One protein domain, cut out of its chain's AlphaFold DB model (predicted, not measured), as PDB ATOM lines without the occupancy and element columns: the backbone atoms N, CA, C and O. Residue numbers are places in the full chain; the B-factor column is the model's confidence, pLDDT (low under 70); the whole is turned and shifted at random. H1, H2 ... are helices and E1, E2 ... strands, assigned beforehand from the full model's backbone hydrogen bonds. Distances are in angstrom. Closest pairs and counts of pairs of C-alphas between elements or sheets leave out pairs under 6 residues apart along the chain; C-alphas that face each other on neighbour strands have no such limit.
ATOM      1  N   ARG A  18      36.139  13.290  44.369       39.03
ATOM      2  CA  ARG A  18      35.159  12.348  44.915       39.03
ATOM      3  C   ARG A  18      33.699  12.758  44.700       39.03
ATOM      4  O   ARG A  18      32.919  11.881  44.391       39.03
ATOM      5  N   ASP A  19      33.341  14.038  44.806       43.44
ATOM      6  CA  ASP A  19      31.954  14.499  44.620       43.44
ATOM      7  C   ASP A  19      31.538  14.373  43.139       43.44
ATOM      8  O   ASP A  19      30.451  13.904  42.822       43.44
ATOM      9  N   LEU A  20      32.468  14.672  42.224       43.72
ATOM     10  CA  LEU A  20      32.321  14.454  40.777       43.72
ATOM     11  C   LEU A  20      32.283  12.952  40.416       43.72
ATOM     12  O   LEU A  20      31.583  12.551  39.486       43.72
ATOM     13  N   PHE A  21      33.008  12.111  41.164       47.12
ATOM     14  CA  PHE A  21      32.982  10.648  41.037       47.12
ATOM     15  C   PHE A  21      31.699  10.019  41.602       47.12
ATOM     16  O   PHE A  21      31.174   9.078  41.003       47.12
ATOM     17  N   ASP A  22      31.184  10.520  42.724       45.53
ATOM     18  CA  ASP A  22      29.968  10.026  43.374       45.53
ATOM     19  C   ASP A  22      28.725  10.366  42.523       45.53
ATOM     20  O   ASP A  22      27.877   9.495  42.303       45.53
ATOM     21  N   ASP A  23      28.673  11.565  41.925       42.44
ATOM     22  CA  ASP A  23      27.641  11.954  40.949       42.44
ATOM     23  C   ASP A  23      27.712  11.118  39.655       42.44
ATOM     24  O   ASP A  23      26.683  10.735  39.086       42.44
ATOM     25  N   TRP A  24      28.917  10.753  39.205       44.50
ATOM     26  CA  TRP A  24      29.101   9.873  38.047       44.50
ATOM     27  C   TRP A  24      28.659   8.430  38.325       44.50
ATOM     28  O   TRP A  24      28.004   7.808  37.488       44.50
ATOM     29  N   HIS A  25      28.967   7.885  39.505       42.56
ATOM     30  CA  HIS A  25      28.490   6.561  39.909       42.56
ATOM     31  C   HIS A  25      26.968   6.521  40.088       42.56
ATOM     32  O   HIS A  25      26.347   5.509  39.751       42.56
ATOM     33  N   ALA A  26      26.351   7.619  40.536       42.88
ATOM     34  CA  ALA A  26      24.898   7.767  40.551       42.88
ATOM     35  C   ALA A  26      24.304   7.778  39.126       42.88
ATOM     36  O   ALA A  26      23.280   7.134  38.886       42.88
ATOM     37  N   LEU A  27      24.970   8.427  38.165       35.12
ATOM     38  CA  LEU A  27      24.571   8.460  36.752       35.12
ATOM     39  C   LEU A  27      24.739   7.094  36.052       35.12
ATOM     40  O   LEU A  27      23.832   6.652  35.346       35.12
ATOM     41  N   ASP A  28      25.846   6.382  36.290       38.12
ATOM     42  CA  ASP A  28      26.098   5.023  35.776       38.12
ATOM     43  C   ASP A  28      25.117   3.997  36.378       38.12
ATOM     44  O   ASP A  28      24.595   3.132  35.671       38.12
ATOM     45  N   ALA A  29      24.773   4.134  37.665       44.34
ATOM     46  CA  ALA A  29      23.713   3.346  38.292       44.34
ATOM     47  C   ALA A  29      22.336   3.636  37.665       44.34
ATOM     48  O   ALA A  29      21.572   2.705  37.411       44.34
ATOM     49  N   HIS A  30      22.035   4.898  37.343       37.31
ATOM     50  CA  HIS A  30      20.780   5.285  36.693       37.31
ATOM     51  C   HIS A  30      20.672   4.759  35.248       37.31
ATOM     52  O   HIS A  30      19.609   4.298  34.830       37.31
ATOM     53  N   LEU A  31      21.779   4.742  34.498       36.41
ATOM     54  CA  LEU A  31      21.839   4.194  33.137       36.41
ATOM     55  C   LEU A  31      21.759   2.657  33.109       36.41
ATOM     56  O   LEU A  31      21.124   2.095  32.217       36.41
ATOM     57  N   LYS A  46      35.697   4.487  28.805       55.44
ATOM     58  CA  LYS A  46      36.547   3.963  29.909       55.44
ATOM     59  C   LYS A  46      37.428   5.002  30.622       55.44
ATOM     60  O   LYS A  46      38.367   4.613  31.311       55.44
ATOM     61  N   LEU A  47      37.160   6.298  30.492       54.81
ATOM     62  CA  LEU A  47      38.028   7.337  31.066       54.81
ATOM     63  C   LEU A  47      38.075   7.383  32.613       54.81
ATOM     64  O   LEU A  47      39.180   7.455  33.152       54.81
ATOM     65  N   PRO A  48      36.953   7.247  33.358       58.22
ATOM     66  CA  PRO A  48      36.973   7.254  34.829       58.22
ATOM     67  C   PRO A  48      37.795   6.100  35.417       58.22
ATOM     68  O   PRO A  48      38.361   6.200  36.507       58.22
ATOM     69  N   HIS A  49      37.900   4.998  34.666       64.06
ATOM     70  CA  HIS A  49      38.705   3.854  35.064       64.06
ATOM     71  C   HIS A  49      40.201   4.154  35.029       64.06
ATOM     72  O   HIS A  49      40.901   3.602  35.860       64.06
ATOM     73  N   VAL A  50      40.691   5.046  34.159       69.94
ATOM     74  CA  VAL A  50      42.132   5.357  34.042       69.94
ATOM     75  C   VAL A  50      42.670   6.085  35.282       69.94
ATOM     76  O   VAL A  50      43.838   5.927  35.633       69.94
ATOM     77  N   LEU A  51      41.820   6.833  35.993       77.00
ATOM     78  CA  LEU A  51      42.187   7.508  37.246       77.00
ATOM     79  C   LEU A  51      42.251   6.577  38.454       77.00
ATOM     80  O   LEU A  51      42.908   6.901  39.435       77.00
ATOM     81  N   THR A  52      41.559   5.444  38.398       84.62
ATOM     82  CA  THR A  52      41.469   4.492  39.513       84.62
ATOM     83  C   THR A  52      42.318   3.254  39.267       84.62
ATOM     84  O   THR A  52      42.896   2.705  40.199       84.62
ATOM     85  N   THR A  53      42.436   2.837  38.006       88.44
ATOM     86  CA  THR A  53      43.165   1.654  37.559       88.44
ATOM     87  C   THR A  53      43.821   1.894  36.202       88.44
ATOM     88  O   THR A  53      43.160   2.244  35.225       88.44
ATOM     89  N   PHE A  54      45.116   1.640  36.090       89.38
ATOM     90  CA  PHE A  54      45.819   1.693  34.813       89.38
ATOM     91  C   PHE A  54      46.380   0.325  34.479       89.38
ATOM     92  O   PHE A  54      47.012  -0.302  35.321       89.38
ATOM     93  N   VAL A  55      46.145  -0.144  33.253       88.94
ATOM     94  CA  VAL A  55      46.744  -1.374  32.736       88.94
ATOM     95  C   VAL A  55      47.332  -1.085  31.363       88.94
ATOM     96  O   VAL A  55      46.598  -0.766  30.428       88.94
ATOM     97  N   HIS A  56      48.647  -1.231  31.240       87.81
ATOM     98  CA  HIS A  56      49.365  -1.166  29.976       87.81
ATOM     99  C   HIS A  56      49.994  -2.527  29.687       87.81
ATOM    100  O   HIS A  56      50.655  -3.119  30.540       87.81
ATOM    101  N   ILE A  57      49.773  -3.036  28.478       88.06
ATOM    102  CA  ILE A  57      50.354  -4.289  28.000       88.06
ATOM    103  C   ILE A  57      51.084  -3.957  26.705       88.06
ATOM    104  O   ILE A  57      50.425  -3.647  25.712       88.06
ATOM    105  N   GLN A  58      52.415  -4.031  26.719       83.88
ATOM    106  CA  GLN A  58      53.210  -4.025  25.498       83.88
ATOM    107  C   GLN A  58      53.456  -5.489  25.102       83.88
ATOM    108  O   GLN A  58      54.127  -6.213  25.846       83.88
ATOM    109  N   PRO A  59      52.872  -5.978  23.989       81.06
ATOM    110  CA  PRO A  59      52.966  -7.385  23.614       81.06
ATOM    111  C   PRO A  59      54.424  -7.858  23.532       81.06
ATOM    112  O   PRO A  59      55.206  -7.303  22.768       81.06
ATOM    113  N   GLY A  60      54.773  -8.886  24.311       77.75
ATOM    114  CA  GLY A  60      56.096  -9.520  24.292       77.75
ATOM    115  C   GLY A  60      57.188  -8.858  25.141       77.75
ATOM    116  O   GLY A  60      58.253  -9.451  25.262       77.75
ATOM    117  N   GLU A  61      56.950  -7.696  25.760       79.12
ATOM    118  CA  GLU A  61      58.000  -6.988  26.518       79.12
ATOM    119  C   GLU A  61      57.684  -6.844  28.010       79.12
ATOM    120  O   GLU A  61      58.480  -7.250  28.861       79.12
ATOM    121  N   TRP A  62      56.531  -6.259  28.347       82.06
ATOM    122  CA  TRP A  62      56.168  -5.992  29.736       82.06
ATOM    123  C   TRP A  62      54.672  -5.706  29.907       82.06
ATOM    124  O   TRP A  62      53.961  -5.276  28.993       82.06
ATOM    125  N   LYS A  63      54.186  -5.942  31.127       84.88
ATOM    126  CA  LYS A  63      52.829  -5.602  31.566       84.88
ATOM    127  C   LYS A  63      52.918  -4.795  32.848       84.88
ATOM    128  O   LYS A  63      53.599  -5.187  33.792       84.88
ATOM    129  N   LEU A  64      52.196  -3.686  32.869       84.12
ATOM    130  CA  LEU A  64      52.089  -2.783  34.002       84.12
ATOM    131  C   LEU A  64      50.620  -2.677  34.398       84.12
ATOM    132  O   LEU A  64      49.770  -2.411  33.553       84.12
ATOM    133  N   SER A  65      50.309  -2.897  35.671       87.88
ATOM    134  CA  SER A  65      48.980  -2.642  36.227       87.88
ATOM    135  C   SER A  65      49.095  -1.924  37.560       87.88
ATOM    136  O   SER A  65      49.787  -2.437  38.436       87.88
ATOM    137  N   ALA A  66      48.393  -0.814  37.755       89.12
ATOM    138  CA  ALA A  66      48.329  -0.161  39.054       89.12
ATOM    139  C   ALA A  66      46.915   0.286  39.416       89.12
ATOM    140  O   ALA A  66      46.082   0.526  38.542       89.12
ATOM    141  N   GLU A  67      46.675   0.404  40.716       91.56
ATOM    142  CA  GLU A  67      45.508   1.031  41.320       91.56
ATOM    143  C   GLU A  67      45.964   2.325  42.005       91.56
ATOM    144  O   GLU A  67      47.032   2.365  42.625       91.56
ATOM    145  N   PHE A  68      45.158   3.377  41.907       91.25
ATOM    146  CA  PHE A  68      45.458   4.685  42.488       91.25
ATOM    147  C   PHE A  68      44.403   5.073  43.523       91.25
ATOM    148  O   PHE A  68      43.227   4.722  43.405       91.25
ATOM    149  N   ALA A  69      44.818   5.825  44.539       91.88
ATOM    150  CA  ALA A  69      43.894   6.623  45.331       91.88
ATOM    151  C   ALA A  69      43.464   7.868  44.535       91.88
ATOM    152  O   ALA A  69      44.029   8.172  43.483       91.88
ATOM    153  N   SER A  70      42.476   8.606  45.049       87.69
ATOM    154  CA  SER A  70      42.092   9.898  44.473       87.69
ATOM    155  C   SER A  70      43.320  10.811  44.351       87.69
ATOM    156  O   SER A  70      43.978  11.045  45.368       87.69
ATOM    157  N   PRO A  71      43.647  11.314  43.146       89.94
ATOM    158  CA  PRO A  71      44.775  12.217  42.983       89.94
ATOM    159  C   PRO A  71      44.470  13.572  43.627       89.94
ATOM    160  O   PRO A  71      43.316  14.006  43.679       89.94
ATOM    161  N   GLU A  72      45.511  14.252  44.098       89.88
ATOM    162  CA  GLU A  72      45.422  15.618  44.613       89.88
ATOM    163  C   GLU A  72      46.062  16.577  43.610       89.88
ATOM    164  O   GLU A  72      47.130  16.301  43.064       89.88
ATOM    165  N   ILE A  73      45.417  17.718  43.370       87.06
ATOM    166  CA  ILE A  73      45.960  18.774  42.515       87.06
ATOM    167  C   ILE A  73      46.104  20.034  43.338       87.06
ATOM    168  O   ILE A  73      45.146  20.498  43.954       87.06
ATOM    169  N   LYS A  74      47.302  20.610  43.301       87.50
ATOM    170  CA  LYS A  74      47.592  21.891  43.927       87.50
ATOM    171  C   LYS A  74      48.161  22.854  42.897       87.50
ATOM    172  O   LYS A  74      49.187  22.578  42.294       87.50
ATOM    173  N   LEU A  75      47.516  23.998  42.704       85.38
ATOM    174  CA  LEU A  75      47.994  25.014  41.763       85.38
ATOM    175  C   LEU A  75      49.290  25.640  42.287       85.38
ATOM    176  O   LEU A  75      49.300  26.205  43.382       85.38
ATOM    177  N   LEU A  76      50.367  25.538  41.506       82.69
ATOM    178  CA  LEU A  76      51.654  26.164  41.820       82.69
ATOM    179  C   LEU A  76      51.673  27.607  41.315       82.69
ATOM    180  O   LEU A  76      52.092  28.516  42.024       82.69
ATOM    181  N   CYS A  77      51.176  27.819  40.099       84.38
ATOM    182  CA  CYS A  77      51.105  29.114  39.428       84.38
ATOM    183  C   CYS A  77      49.895  29.145  38.474       84.38
ATOM    184  O   CYS A  77      49.071  28.234  38.544       84.38
ATOM    185  N   LYS A  78      49.751  30.153  37.591       83.69
ATOM    186  CA  LYS A  78      48.647  30.184  36.593       83.69
ATOM    187  C   LYS A  78      48.827  29.211  35.421       83.69
ATOM    188  O   LYS A  78      47.922  29.082  34.602       83.69
ATOM    189  N   HIS A  79      49.991  28.575  35.326       86.94
ATOM    190  CA  HIS A  79      50.366  27.707  34.210       86.94
ATOM    191  C   HIS A  79      50.588  26.259  34.646       86.94
ATOM    192  O   HIS A  79      50.330  25.361  33.855       86.94
ATOM    193  N   ASP A  80      51.017  26.044  35.892       88.62
ATOM    194  CA  ASP A  80      51.445  24.743  36.393       88.62
ATOM    195  C   ASP A  80      50.761  24.380  37.709       88.62
ATOM    196  O   ASP A  80      50.502  25.223  38.580       88.62
ATOM    197  N   ALA A  81      50.506  23.090  37.868       89.81
ATOM    198  CA  ALA A  81      49.979  22.490  39.076       89.81
ATOM    199  C   ALA A  81      50.839  21.298  39.501       89.81
ATOM    200  O   ALA A  81      51.418  20.594  38.679       89.81
ATOM    201  N   LEU A  82      50.897  21.057  40.804       90.12
ATOM    202  CA  LEU A  82      51.413  19.833  41.382       90.12
ATOM    203  C   LEU A  82      50.303  18.786  41.363       90.12
ATOM    204  O   LEU A  82      49.293  18.926  42.053       90.12
ATOM    205  N   PHE A  83      50.510  17.742  40.579       92.19
ATOM    206  CA  PHE A  83      49.707  16.537  40.528       92.19
ATOM    207  C   PHE A  83      50.322  15.487  41.448       92.19
ATOM    208  O   PHE A  83      51.369  14.913  41.147       92.19
ATOM    209  N   ARG A  84      49.679  15.234  42.585       92.94
ATOM    210  CA  ARG A  84      50.079  14.179  43.511       92.94
ATOM    211  C   ARG A  84      49.243  12.935  43.250       92.94
ATOM    212  O   ARG A  84      48.028  12.916  43.449       92.94
ATOM    213  N   LEU A  85      49.925  11.886  42.820       92.81
ATOM    214  CA  LEU A  85      49.370  10.582  42.515       92.81
ATOM    215  C   LEU A  85      49.817   9.585  43.582       92.81
ATOM    216  O   LEU A  85      51.005   9.297  43.719       92.81
ATOM    217  N   THR A  86      48.862   9.024  44.315       92.31
ATOM    218  CA  THR A  86      49.139   7.968  45.295       92.31
ATOM    219  C   THR A  86      48.778   6.624  44.685       92.31
ATOM    220  O   THR A  86      47.604   6.280  44.555       92.31
ATOM    221  N   ILE A  87      49.789   5.858  44.299       90.69
ATOM    222  CA  ILE A  87      49.649   4.496  43.793       90.69
ATOM    223  C   ILE A  87      49.430   3.578  44.995       90.69
ATOM    224  O   ILE A  87      50.306   3.458  45.846       90.69
ATOM    225  N   THR A  88      48.262   2.949  45.102       91.06
ATOM    226  CA  THR A  88      47.918   2.066  46.230       91.06
ATOM    227  C   THR A  88      48.354   0.628  45.983       91.06
ATOM    228  O   THR A  88      48.708  -0.079  46.927       91.06
ATOM    229  N   LYS A  89      48.349   0.199  44.718       88.00
ATOM    230  CA  LYS A  89      48.836  -1.110  44.273       88.00
ATOM    231  C   LYS A  89      49.523  -0.974  42.930       88.00
ATOM    232  O   LYS A  89      49.009  -0.275  42.069       88.00
ATOM    233  N   ALA A  90      50.632  -1.668  42.720       85.00
ATOM    234  CA  ALA A  90      51.308  -1.719  41.430       85.00
ATOM    235  C   ALA A  90      51.898  -3.111  41.225       85.00
ATOM    236  O   ALA A  90      52.649  -3.598  42.062       85.00
ATOM    237  N   ASN A  91      51.571  -3.728  40.096       83.94
ATOM    238  CA  ASN A  91      52.203  -4.948  39.623       83.94
ATOM    239  C   ASN A  91      52.872  -4.640  38.288       83.94
ATOM    240  O   ASN A  91      52.237  -4.100  37.377       83.94
ATOM    241  N   TYR A  92      54.135  -5.022  38.162       81.94
ATOM    242  CA  TYR A  92      54.858  -4.980  36.903       81.94
ATOM    243  C   TYR A  92      55.454  -6.352  36.609       81.94
ATOM    244  O   TYR A  92      55.860  -7.069  37.520       81.94
ATOM    245  N   THR A  93      55.499  -6.720  35.335       81.81
ATOM    246  CA  THR A  93      56.242  -7.888  34.858       81.81
ATOM    247  C   THR A  93      57.199  -7.429  33.770       81.81
ATOM    248  O   THR A  93      56.747  -6.956  32.726       81.81
ATOM    249  N   LEU A  94      58.503  -7.558  34.018       74.00
ATOM    250  CA  LEU A  94      59.569  -7.334  33.037       74.00
ATOM    251  C   LEU A  94      59.974  -8.680  32.426       74.00
ATOM    252  O   LEU A  94      60.345  -9.589  33.170       74.00
ATOM    253  N   GLY A  95      59.939  -8.799  31.098       69.12
ATOM    254  CA  GLY A  95      60.511  -9.938  30.378       69.12
ATOM    255  C   GLY A  95      59.520 -10.746  29.543       69.12
ATOM    256  O   GLY A  95      58.314 -10.502  29.540       69.12
ATOM    257  N   ASP A  96      60.080 -11.722  28.820       59.69
ATOM    258  CA  ASP A  96      59.385 -12.565  27.849       59.69
ATOM    259  C   ASP A  96      58.202 -13.292  28.506       59.69
ATOM    260  O   ASP A  96      58.350 -14.230  29.299       59.69
ATOM    261  N   THR A  97      57.002 -12.811  28.168       54.53
ATOM    262  CA  THR A  97      55.697 -13.265  28.677       54.53
ATOM    263  C   THR A  97      55.425 -14.759  28.468       54.53
ATOM    264  O   THR A  97      54.421 -15.270  28.953       54.53
ATOM    265  N   THR A  98      56.301 -15.467  27.749       60.28
ATOM    266  CA  THR A  98      56.214 -16.912  27.514       60.28
ATOM    267  C   THR A  98      56.666 -17.763  28.701       60.28
ATOM    268  O   THR A  98      56.320 -18.945  28.758       60.28
ATOM    269  N   SER A  99      57.390 -17.201  29.677       59.41
ATOM    270  CA  SER A  99      57.712 -17.913  30.917       59.41
ATOM    271  C   SER A  99      56.742 -17.523  32.039       59.41
ATOM    272  O   SER A  99      56.708 -16.377  32.478       59.41
ATOM    273  N   ASP A 100      55.987 -18.493  32.566       57.66
ATOM    274  CA  ASP A 100      55.051 -18.361  33.708       57.66
ATOM    275  C   ASP A 100      55.718 -17.909  35.037       57.66
ATOM    276  O   ASP A 100      55.124 -17.977  36.112       57.66
ATOM    277  N   ARG A 101      56.980 -17.458  35.003       57.94
ATOM    278  CA  ARG A 101      57.785 -17.033  36.159       57.94
ATOM    279  C   ARG A 101      58.008 -15.520  36.213       57.94
ATOM    280  O   ARG A 101      59.033 -15.078  36.728       57.94
ATOM    281  N   GLY A 102      57.070 -14.723  35.703       58.47
ATOM    282  CA  GLY A 102      57.104 -13.271  35.875       58.47
ATOM    283  C   GLY A 102      57.220 -12.913  37.360       58.47
ATOM    284  O   GLY A 102      56.328 -13.225  38.151       58.47
ATOM    285  N   ILE A 103      58.337 -12.292  37.749       60.16
ATOM    286  CA  ILE A 103      58.555 -11.811  39.116       60.16
ATOM    287  C   ILE A 103      57.504 -10.734  39.373       60.16
ATOM    288  O   ILE A 103      57.606  -9.621  38.869       60.16
ATOM    289  N   THR A 104      56.470 -11.087  40.130       61.22
ATOM    290  CA  THR A 104      55.452 -10.139  40.579       61.22
ATOM    291  C   THR A 104      55.928  -9.612  41.925       61.22
ATOM    292  O   THR A 104      55.908 -10.350  42.911       61.22
ATOM    293  N   GLN A 105      56.438  -8.381  41.976       62.03
ATOM    294  CA  GLN A 105      56.812  -7.778  43.255       62.03
ATOM    295  C   GLN A 105      55.572  -7.221  43.978       62.03
ATOM    296  O   GLN A 105      54.688  -6.664  43.325       62.03
ATOM    297  N   PRO A 106      55.477  -7.393  45.309       55.38
ATOM    298  CA  PRO A 106      54.312  -6.989  46.084       55.38
ATOM    299  C   PRO A 106      54.182  -5.467  46.265       55.38
ATOM    300  O   PRO A 106      55.163  -4.736  46.359       55.38
ATOM    301  N   ASN A 107      52.914  -5.050  46.372       63.81
ATOM    302  CA  ASN A 107      52.390  -3.701  46.597       63.81
ATOM    303  C   ASN A 107      53.150  -2.890  47.653       63.81
ATOM    304  O   ASN A 107      52.911  -3.060  48.850       63.81
ATOM    305  N   VAL A 108      53.956  -1.925  47.217       68.56
ATOM    306  CA  VAL A 108      54.352  -0.807  48.078       68.56
ATOM    307  C   VAL A 108      53.556   0.417  47.631       68.56
ATOM    308  O   VAL A 108      53.624   0.762  46.447       68.56
ATOM    309  N   PRO A 109      52.774   1.058  48.522       82.56
ATOM    310  CA  PRO A 109      52.117   2.304  48.183       82.56
ATOM    311  C   PRO A 109      53.180   3.355  47.861       82.56
ATOM    312  O   PRO A 109      54.134   3.535  48.617       82.56
ATOM    313  N   LEU A 110      53.019   4.027  46.728       88.56
ATOM    314  CA  LEU A 110      53.980   4.994  46.218       88.56
ATOM    315  C   LEU A 110      53.296   6.343  46.060       88.56
ATOM    316  O   LEU A 110      52.251   6.431  45.419       88.56
ATOM    317  N   MET A 111      53.894   7.396  46.608       90.12
ATOM    318  CA  MET A 111      53.449   8.759  46.344       90.12
ATOM    319  C   MET A 111      54.354   9.372  45.282       90.12
ATOM    320  O   MET A 111      55.565   9.481  45.471       90.12
ATOM    321  N   VAL A 112      53.750   9.765  44.168       91.00
ATOM    322  CA  VAL A 112      54.406  10.433  43.049       91.00
ATOM    323  C   VAL A 112      53.892  11.858  42.995       91.00
ATOM    324  O   VAL A 112      52.688  12.090  42.953       91.00
ATOM    325  N   GLU A 113      54.799  12.817  42.979       92.50
ATOM    326  CA  GLU A 113      54.496  14.224  42.775       92.50
ATOM    327  C   GLU A 113      55.050  14.641  41.418       92.50
ATOM    328  O   GLU A 113      56.250  14.542  41.157       92.50
ATOM    329  N   ALA A 114      54.163  15.086  40.537       91.62
ATOM    330  CA  ALA A 114      54.502  15.522  39.195       91.62
ATOM    331  C   ALA A 114      54.010  16.950  38.959       91.62
ATOM    332  O   ALA A 114      52.911  17.311  39.365       91.62
ATOM    333  N   GLN A 115      54.815  17.773  38.305       90.88
ATOM    334  CA  GLN A 115      54.408  19.078  37.811       90.88
ATOM    335  C   GLN A 115      53.715  18.890  36.463       90.88
ATOM    336  O   GLN A 115      54.276  18.282  35.552       90.88
ATOM    337  N   ILE A 116      52.491  19.393  36.346       92.00
ATOM    338  CA  ILE A 116      51.700  19.363  35.117       92.00
ATOM    339  C   ILE A 116      51.416  20.794  34.673       92.00
ATOM    340  O   ILE A 116      51.032  21.630  35.492       92.00
ATOM    341  N   GLY A 117      51.572  21.071  33.380       90.19
ATOM    342  CA  GLY A 117      51.053  22.303  32.794       90.19
ATOM    343  C   GLY A 117      49.529  22.244  32.692       90.19
ATOM    344  O   GLY A 117      48.943  21.161  32.712       90.19
ATOM    345  N   TYR A 118      48.859  23.382  32.559       89.69
ATOM    346  CA  TYR A 118      47.436  23.441  32.239       89.69
ATOM    347  C   TYR A 118      47.084  24.688  31.425       89.69
ATOM    348  O   TYR A 118      47.774  25.706  31.451       89.69
ATOM    349  N   VAL A 119      45.979  24.605  30.686       87.88
ATOM    350  CA  VAL A 119      45.389  25.721  29.944       87.88
ATOM    351  C   VAL A 119      44.132  26.178  30.671       87.88
ATOM    352  O   VAL A 119      43.321  25.364  31.110       87.88
ATOM    353  N   THR A 120      43.974  27.490  30.803       84.75
ATOM    354  CA  THR A 120      42.747  28.097  31.316       84.75
ATOM    355  C   THR A 120      41.794  28.360  30.157       84.75
ATOM    356  O   THR A 120      42.154  29.013  29.180       84.75
ATOM    357  N   GLU A 121      40.566  27.863  30.259       85.62
ATOM    358  CA  GLU A 121      39.473  28.268  29.383       85.62
ATOM    359  C   GLU A 121      38.496  29.124  30.185       85.62
ATOM    360  O   GLU A 121      37.970  28.704  31.220       85.62
ATOM    361  N   SER A 122      38.287  30.359  29.722       76.62
ATOM    362  CA  SER A 122      37.226  31.212  30.245       76.62
ATOM    363  C   SER A 122      35.892  30.619  29.816       76.62
ATOM    364  O   SER A 122      35.612  30.565  28.614       76.62
ATOM    365  N   ASP A 123      35.076  30.188  30.774       70.88
ATOM    366  CA  ASP A 123      33.722  29.765  30.451       70.88
ATOM    367  C   ASP A 123      32.924  31.006  30.026       70.88
ATOM    368  O   ASP A 123      32.795  31.980  30.768       70.88
ATOM    369  N   SER A 124      32.460  31.017  28.777       54.62
ATOM    370  CA  SER A 124      31.798  32.177  28.161       54.62
ATOM    371  C   SER A 124      30.416  32.485  28.754       54.62
ATOM    372  O   SER A 124      29.786  33.467  28.363       54.62
ATOM    373  N   ILE A 125      29.935  31.648  29.677       55.75
ATOM    374  CA  ILE A 125      28.563  31.658  30.176       55.75
ATOM    375  C   ILE A 125      28.559  32.098  31.644       55.75
ATOM    376  O   ILE A 125      28.593  31.255  32.538       55.75
ATOM    377  N   ASP A 126      28.538  33.417  31.878       56.12
ATOM    378  CA  ASP A 126      28.098  34.148  33.092       56.12
ATOM    379  C   ASP A 126      28.564  33.668  34.487       56.12
ATOM    380  O   ASP A 126      28.131  34.186  35.520       56.12
ATOM    381  N   SER A 127      29.475  32.707  34.565       57.31
ATOM    382  CA  SER A 127      29.918  32.074  35.795       57.31
ATOM    383  C   SER A 127      31.354  32.491  36.068       57.31
ATOM    384  O   SER A 127      32.247  32.349  35.244       57.31
ATOM    385  N   ALA A 128      31.584  33.060  37.250       69.12
ATOM    386  CA  ALA A 128      32.867  33.624  37.664       69.12
ATOM    387  C   ALA A 128      34.009  32.593  37.804       69.12
ATOM    388  O   ALA A 128      34.999  32.904  38.455       69.12
ATOM    389  N   GLY A 129      33.869  31.368  37.293       76.69
ATOM    390  CA  GLY A 129      34.876  30.315  37.381       76.69
ATOM    391  C   GLY A 129      35.718  30.167  36.123       76.69
ATOM    392  O   GLY A 129      35.387  30.675  35.056       76.69
ATOM    393  N   VAL A 130      36.830  29.456  36.270       80.88
ATOM    394  CA  VAL A 130      37.738  29.134  35.171       80.88
ATOM    395  C   VAL A 130      37.893  27.626  35.097       80.88
ATOM    396  O   VAL A 130      38.079  26.955  36.116       80.88
ATOM    397  N   ILE A 131      37.814  27.099  33.879       86.31
ATOM    398  CA  ILE A 131      38.022  25.685  33.605       86.31
ATOM    399  C   ILE A 131      39.519  25.473  33.367       86.31
ATOM    400  O   ILE A 131      40.102  26.067  32.461       86.31
ATOM    401  N   LEU A 132      40.148  24.638  34.191       87.44
ATOM    402  CA  LEU A 132      41.548  24.246  34.051       87.44
ATOM    403  C   LEU A 132      41.639  22.932  33.292       87.44
ATOM    404  O   LEU A 132      41.147  21.922  33.786       87.44
ATOM    405  N   LYS A 133      42.291  22.931  32.131       90.00
ATOM    406  CA  LYS A 133      42.568  21.732  31.333       90.00
ATOM    407  C   LYS A 133      44.038  21.339  31.473       90.00
ATOM    408  O   LYS A 133      44.881  22.017  30.885       90.00
ATOM    409  N   PRO A 134      44.373  20.288  32.236       90.56
ATOM    410  CA  PRO A 134      45.742  19.818  32.359       90.56
ATOM    411  C   PRO A 134      46.326  19.378  31.019       90.56
ATOM    412  O   PRO A 134      45.672  18.696  30.233       90.56
ATOM    413  N   ASP A 135      47.584  19.729  30.799       90.88
ATOM    414  CA  ASP A 135      48.419  19.312  29.680       90.88
ATOM    415  C   ASP A 135      49.411  18.252  30.178       90.88
ATOM    416  O   ASP A 135      50.566  18.537  30.509       90.88
ATOM    417  N   PHE A 136      48.943  17.002  30.253       90.38
ATOM    418  CA  PHE A 136      49.770  15.886  30.716       90.38
ATOM    419  C   PHE A 136      50.934  15.555  29.764       90.38
ATOM    420  O   PHE A 136      51.854  14.841  30.169       90.38
ATOM    421  N   SER A 137      50.953  16.097  28.536       87.00
ATOM    422  CA  SER A 137      52.064  15.902  27.592       87.00
ATOM    423  C   SER A 137      53.376  16.534  28.067       87.00
ATOM    424  O   SER A 137      54.452  16.095  27.665       87.00
ATOM    425  N   LYS A 138      53.289  17.534  28.954       85.56
ATOM    426  CA  LYS A 138      54.430  18.267  29.524       85.56
ATOM    427  C   LYS A 138      54.696  17.907  30.982       85.56
ATOM    428  O   LYS A 138      55.304  18.685  31.709       85.56
ATOM    429  N   THR A 139      54.203  16.756  31.431       90.88
ATOM    430  CA  THR A 139      54.354  16.346  32.828       90.88
ATOM    431  C   THR A 139      55.820  16.093  33.166       90.88
ATOM    432  O   THR A 139      56.484  15.299  32.498       90.88
ATOM    433  N   GLN A 140      56.301  16.702  34.247       89.69
ATOM    434  CA  GLN A 140      57.619  16.448  34.817       89.69
ATOM    435  C   GLN A 140      57.463  15.795  36.192       89.69
ATOM    436  O   GLN A 140      56.850  16.363  37.090       89.69
ATOM    437  N   VAL A 141      58.015  14.597  36.381       89.62
ATOM    438  CA  VAL A 141      58.023  13.940  37.696       89.62
ATOM    439  C   VAL A 141      59.036  14.661  38.586       89.62
ATOM    440  O   VAL A 141      60.216  14.719  38.250       89.62
ATOM    441  N   MET A 142      58.568  15.246  39.689       84.62
ATOM    442  CA  MET A 142      59.379  16.079  40.587       84.62
ATOM    443  C   MET A 142      59.948  15.271  41.743       84.62
ATOM    444  O   MET A 142      61.103  15.445  42.124       84.62
ATOM    445  N   HIS A 143      59.121  14.407  42.324       86.94
ATOM    446  CA  HIS A 143      59.492  13.631  43.489       86.94
ATOM    447  C   HIS A 143      58.725  12.314  43.514       86.94
ATOM    448  O   HIS A 143      57.536  12.246  43.193       86.94
ATOM    449  N   VAL A 144      59.418  11.262  43.927       87.06
ATOM    450  CA  VAL A 144      58.821   9.971  44.230       87.06
ATOM    451  C   VAL A 144      59.222   9.633  45.658       87.06
ATOM    452  O   VAL A 144      60.390   9.357  45.925       87.06
ATOM    453  N   ALA A 145      58.261   9.665  46.580       83.19
ATOM    454  CA  ALA A 145      58.513   9.320  47.973       83.19
ATOM    455  C   ALA A 145      58.760   7.806  48.065       83.19
ATOM    456  O   ALA A 145      57.817   7.011  48.086       83.19
ATOM    457  N   HIS A 146      60.032   7.404  48.046       70.25
ATOM    458  CA  HIS A 146      60.425   6.001  47.948       70.25
ATOM    459  C   HIS A 146      60.626   5.325  49.310       70.25
ATOM    460  O   HIS A 146      61.447   5.738  50.125       70.25
ATOM    461  N   HIS A 147      59.954   4.180  49.461       59.44
ATOM    462  CA  HIS A 147      60.352   3.058  50.322       59.44
ATOM    463  C   HIS A 147      60.330   1.718  49.552       59.44
ATOM    464  O   HIS A 147      60.207   0.659  50.160       59.44
ATOM    465  N   SER A 148      60.385   1.741  48.215       61.72
ATOM    466  CA  SER A 148      60.189   0.546  47.379       61.72
ATOM    467  C   SER A 148      61.456   0.107  46.638       61.72
ATOM    468  O   SER A 148      62.229   0.943  46.183       61.72
ATOM    469  N   ASP A 149      61.606  -1.209  46.450       75.62
ATOM    470  CA  ASP A 149      62.675  -1.863  45.670       75.62
ATOM    471  C   ASP A 149      62.491  -1.732  44.139       75.62
ATOM    472  O   ASP A 149      63.134  -2.442  43.361       75.62
ATOM    473  N   VAL A 150      61.574  -0.872  43.677       75.75
ATOM    474  CA  VAL A 150      61.275  -0.722  42.245       75.75
ATOM    475  C   VAL A 150      62.371   0.126  41.596       75.75
ATOM    476  O   VAL A 150      62.570   1.262  42.028       75.75
ATOM    477  N   PRO A 151      63.052  -0.363  40.542       80.50
ATOM    478  CA  PRO A 151      64.046   0.436  39.839       80.50
ATOM    479  C   PRO A 151      63.429   1.729  39.291       80.50
ATOM    480  O   PRO A 151      62.413   1.694  38.594       80.50
ATOM    481  N   GLU A 152      64.074   2.864  39.560       82.94
ATOM    482  CA  GLU A 152      63.614   4.200  39.151       82.94
ATOM    483  C   GLU A 152      63.343   4.293  37.638       82.94
ATOM    484  O   GLU A 152      62.368   4.901  37.204       82.94
ATOM    485  N   SER A 153      64.140   3.602  36.816       82.38
ATOM    486  CA  SER A 153      63.952   3.533  35.361       82.38
ATOM    487  C   SER A 153      62.617   2.903  34.945       82.38
ATOM    488  O   SER A 153      61.978   3.376  34.005       82.38
ATOM    489  N   VAL A 154      62.170   1.862  35.653       80.81
ATOM    490  CA  VAL A 154      60.902   1.162  35.390       80.81
ATOM    491  C   VAL A 154      59.730   2.039  35.806       80.81
ATOM    492  O   VAL A 154      58.739   2.140  35.083       80.81
ATOM    493  N   LEU A 155      59.858   2.711  36.950       84.12
ATOM    494  CA  LEU A 155      58.854   3.653  37.420       84.12
ATOM    495  C   LEU A 155      58.721   4.860  36.480       84.12
ATOM    496  O   LEU A 155      57.606   5.259  36.158       84.12
ATOM    497  N   ASN A 156      59.833   5.409  35.995       86.00
ATOM    498  CA  ASN A 156      59.816   6.519  35.045       86.00
ATOM    499  C   ASN A 156      59.158   6.119  33.718       86.00
ATOM    500  O   ASN A 156      58.329   6.868  33.205       86.00
ATOM    501  N   LEU A 157      59.449   4.919  33.199       85.44
ATOM    502  CA  LEU A 157      58.769   4.382  32.014       85.44
ATOM    503  C   LEU A 157      57.258   4.222  32.253       85.44
ATOM    504  O   LEU A 157      56.450   4.609  31.409       85.44
ATOM    505  N   TYR A 158      56.878   3.695  33.420       86.56
ATOM    506  CA  TYR A 158      55.481   3.542  33.823       86.56
ATOM    507  C   TYR A 158      54.744   4.884  33.853       86.56
ATOM    508  O   TYR A 158      53.691   5.032  33.231       86.56
ATOM    509  N   LEU A 159      55.300   5.861  34.573       90.62
ATOM    510  CA  LEU A 159      54.710   7.186  34.727       90.62
ATOM    511  C   LEU A 159      54.623   7.906  33.383       90.62
ATOM    512  O   LEU A 159      53.603   8.528  33.098       90.62
ATOM    513  N   HIS A 160      55.635   7.760  32.527       90.81
ATOM    514  CA  HIS A 160      55.612   8.309  31.178       90.81
ATOM    515  C   HIS A 160      54.427   7.774  30.361       90.81
ATOM    516  O   HIS A 160      53.650   8.558  29.818       90.81
ATOM    517  N   GLU A 161      54.232   6.454  30.313       90.00
ATOM    518  CA  GLU A 161      53.111   5.855  29.578       90.00
ATOM    519  C   GLU A 161      51.750   6.161  30.220       90.00
ATOM    520  O   GLU A 161      50.760   6.335  29.508       90.00
ATOM    521  N   TYR A 162      51.690   6.297  31.546       90.75
ATOM    522  CA  TYR A 162      50.489   6.748  32.245       90.75
ATOM    523  C   TYR A 162      50.099   8.180  31.847       90.75
ATOM    524  O   TYR A 162      48.983   8.406  31.373       90.75
ATOM    525  N   PHE A 163      51.020   9.142  31.965       91.31
ATOM    526  CA  PHE A 163      50.759  10.544  31.619       91.31
ATOM    527  C   PHE A 163      50.507  10.741  30.125       91.31
ATOM    528  O   PHE A 163      49.619  11.503  29.747       91.31
ATOM    529  N   LYS A 164      51.199   9.993  29.261       90.12
ATOM    530  CA  LYS A 164      50.928   9.972  27.818       90.12
ATOM    531  C   LYS A 164      49.502   9.522  27.519       90.12
ATOM    532  O   LYS A 164      48.812  10.162  26.737       90.12
ATOM    533  N   ARG A 165      49.012   8.475  28.188       87.44
ATOM    534  CA  ARG A 165      47.627   8.005  28.027       87.44
ATOM    535  C   ARG A 165      46.600   9.006  28.545       87.44
ATOM    536  O   ARG A 165      45.555   9.154  27.915       87.44
ATOM    537  N   LEU A 166      46.898   9.700  29.645       87.44
ATOM    538  CA  LEU A 166      46.078  10.821  30.114       87.44
ATOM    539  C   LEU A 166      46.058  11.968  29.092       87.44
ATOM    540  O   LEU A 166      45.010  12.564  28.878       87.44
ATOM    541  N   SER A 167      47.181  12.227  28.418       86.69
ATOM    542  CA  SER A 167      47.285  13.249  27.372       86.69
ATOM    543  C   SER A 167      46.588  12.866  26.060       86.69
ATOM    544  O   SER A 167      46.022  13.732  25.394       86.69
ATOM    545  N   ASP A 168      46.637  11.592  25.663       84.12
ATOM    546  CA  ASP A 168      46.005  11.081  24.438       84.12
ATOM    547  C   ASP A 168      44.478  10.992  24.568       84.12
ATOM    548  O   ASP A 168      43.756  10.976  23.563       84.12
ATOM    549  N   GLY A 169      43.971  10.934  25.804       72.94
ATOM    550  CA  GLY A 169      42.554  11.046  26.112       72.94
ATOM    551  C   GLY A 169      42.042  12.435  25.743       72.94
ATOM    552  O   GLY A 169      42.013  13.324  26.581       72.94
ATOM    553  N   ARG A 170      41.615  12.622  24.486       56.78
ATOM    554  CA  ARG A 170      41.090  13.882  23.912       56.78
ATOM    555  C   ARG A 170      39.792  14.407  24.561       56.78
ATOM    556  O   ARG A 170      39.069  15.174  23.929       56.78
ATOM    557  N   GLU A 171      39.449  13.984  25.773       57.94
ATOM    558  CA  GLU A 171      38.168  14.288  26.402       57.94
ATOM    559  C   GLU A 171      38.268  15.373  27.491       57.94
ATOM    560  O   GLU A 171      39.217  15.392  28.275       57.94
ATOM    561  N   PRO A 172      37.246  16.244  27.613       59.94
ATOM    562  CA  PRO A 172      37.157  17.305  28.624       59.94
ATOM    563  C   PRO A 172      37.045  16.802  30.076       59.94
ATOM    564  O   PRO A 172      36.941  17.617  30.991       59.94
ATOM    565  N   ALA A 173      37.067  15.490  30.316       64.81
ATOM    566  CA  ALA A 173      36.825  14.880  31.623       64.81
ATOM    567  C   ALA A 173      37.889  15.203  32.690       64.81
ATOM    568  O   ALA A 173      37.612  15.054  33.875       64.81
ATOM    569  N   PHE A 174      39.079  15.671  32.298       70.81
ATOM    570  CA  PHE A 174      40.114  16.127  33.238       70.81
ATOM    571  C   PHE A 174      40.069  17.629  33.502       70.81
ATOM    572  O   PHE A 174      41.045  18.196  33.981       70.81
ATOM    573  N   SER A 175      38.962  18.290  33.167       80.88
ATOM    574  CA  SER A 175      38.838  19.718  33.412       80.88
ATOM    575  C   SER A 175      38.408  19.983  34.852       80.88
ATOM    576  O   SER A 175      37.393  19.458  35.305       80.88
ATOM    577  N   PHE A 176      39.145  20.826  35.568       81.12
ATOM    578  CA  PHE A 176      38.796  21.222  36.932       81.12
ATOM    579  C   PHE A 176      38.173  22.605  36.921       81.12
ATOM    580  O   PHE A 176      38.747  23.547  36.376       81.12
ATOM    581  N   TYR A 177      37.004  22.740  37.536       81.50
ATOM    582  CA  TYR A 177      36.385  24.042  37.724       81.50
ATOM    583  C   TYR A 177      36.961  24.693  38.978       81.50
ATOM    584  O   TYR A 177      36.735  24.226  40.095       81.50
ATOM    585  N   VAL A 178      37.703  25.782  38.796       78.88
ATOM    586  CA  VAL A 178      38.208  26.583  39.908       78.88
ATOM    587  C   VAL A 178      37.404  27.864  39.960       78.88
ATOM    588  O   VAL A 178      37.398  28.654  39.017       78.88
ATOM    589  N   ARG A 179      36.724  28.082  41.085       77.44
ATOM    590  CA  ARG A 179      36.113  29.373  41.383       77.44
ATOM    591  C   ARG A 179      37.188  30.253  42.037       77.44
ATOM    592  O   ARG A 179      37.629  29.912  43.134       77.44
TER     593      ARG A 179
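Overview. This is residues 18 to 31 and 46 to 179 of the 833 residues of an uncharacterized protein of Wolfiporia cocos (strain MD-104) (UniProt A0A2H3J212). A twisted sheet of seven strands, E1 to E7, curls round one long helix, H3, while the short helix H2 packs on the sheet near E2 and the helix H1 is off to one side, its residues 26 to 31 sticking out free. The link between E4 and E5 and the turn between E5 and E6 reach to opposite ends of the long axis. The printed part has 148 residues with three named helices and seven named strands, in the order H1 H2 E1 E2 E3 E4 E5 E6 H3 E7; the class is mixed, helices and strands. The sheet is antiparallel and branched at E4, with the neighbour pairs E1 and E2, E2 and E4, E3 and E4, E4 and E5, E5 and E6, and E6 and E7. The whole is only just compact, close to loose, with a radius of gyration of the C-alphas of 17.1 A, and elongated, with spans of 60 by 39 by 25 A.

Along the chain. Start in the sheet at C-alpha 80, at (51.445, 24.743, 36.393), where E4 begins; it covers residues 80 to 94, 33.3 A from first to last C-alpha, and bends by 81 degrees at residue 89. E5, residues 110 to 122, is 35.0 A long and bends by 53 degrees at residue 115. E6, residues 130 to 145, is 31.4 A long and bends by 82 degrees at residue 137. The shorter strands are E1, residues 53 to 58, E2, residues 62 to 68, E3, residues 72 to 75, and E7, residues 176 to 178. H3, residues 152 to 168, runs 24.0 A, from C-alpha 152 at (63.614, 4.200, 39.151) to C-alpha 168 at (46.005, 11.081, 24.438). H2 holds residues 47 to 52. For H1, residues 18 to 31, find C-alpha 18 at (35.159, 12.348, 44.915); its last C-alpha is 19.6 A away.

Arrangement. Look first at E4, whose pairing is staggered: E2 and E3 lie on one side of it, beside residues 86 to 94 and 81 to 84, and E5 lies on the other side. N 65 and O 91 are 2.8 A apart between E2 and E4, and N 74 and O 82 are 2.9 A apart between E3 and E4. E3, E4, E5 and E6 form a meander, each strand the antiparallel neighbour of the one before. In the hairpin of E4 and E5, N 83 is 2.7 A from O 114; in that of E5 and E6, N 119 is 2.8 A from O 133. At the edges, E1 forms a hairpin with E2, with N 56 and O 64 2.8 A apart, and E7 is beside residues 130 to 132 of E6, with N 132 and O 176 2.8 A apart. H3 is on the sheet, which curls round it; its closest C-alphas to E6 are those of Phe 136 and Ser 167, 4.9 A apart. H2 is on the sheet too, at a height over the sheet of 8.1 A, over none of the strands. H2 and H3 are close but not clearly touching, with the C-alphas of Val 50 and Leu 166 7.8 A apart, at a shallow tilt of 27 degrees, opposite ways. H1 is not on the sheet, and it is only just apart from H2, the closest C-alphas being 8.1 A apart. In H1 and H3 every O i to N i+4 pair is within hydrogen-bond range; in H2 0 of 2 are, beside 2 of 3 O i to N i+3 pairs.

Size, cuts and confidence. The two C-alphas farthest apart, those of Ser 99 and Asp 126, are 59.9 A apart. Residues 32 to 45 are not printed, and C-alphas 31 and 46 stand 15.1 A apart across the cut. The link from E4 to E5, residues 95 to 109, is long. The mean pLDDT of the printed part is 76.4; it is under 70 at 44 residues, among them 18 to 31, 46 to 50 and 95 to 108.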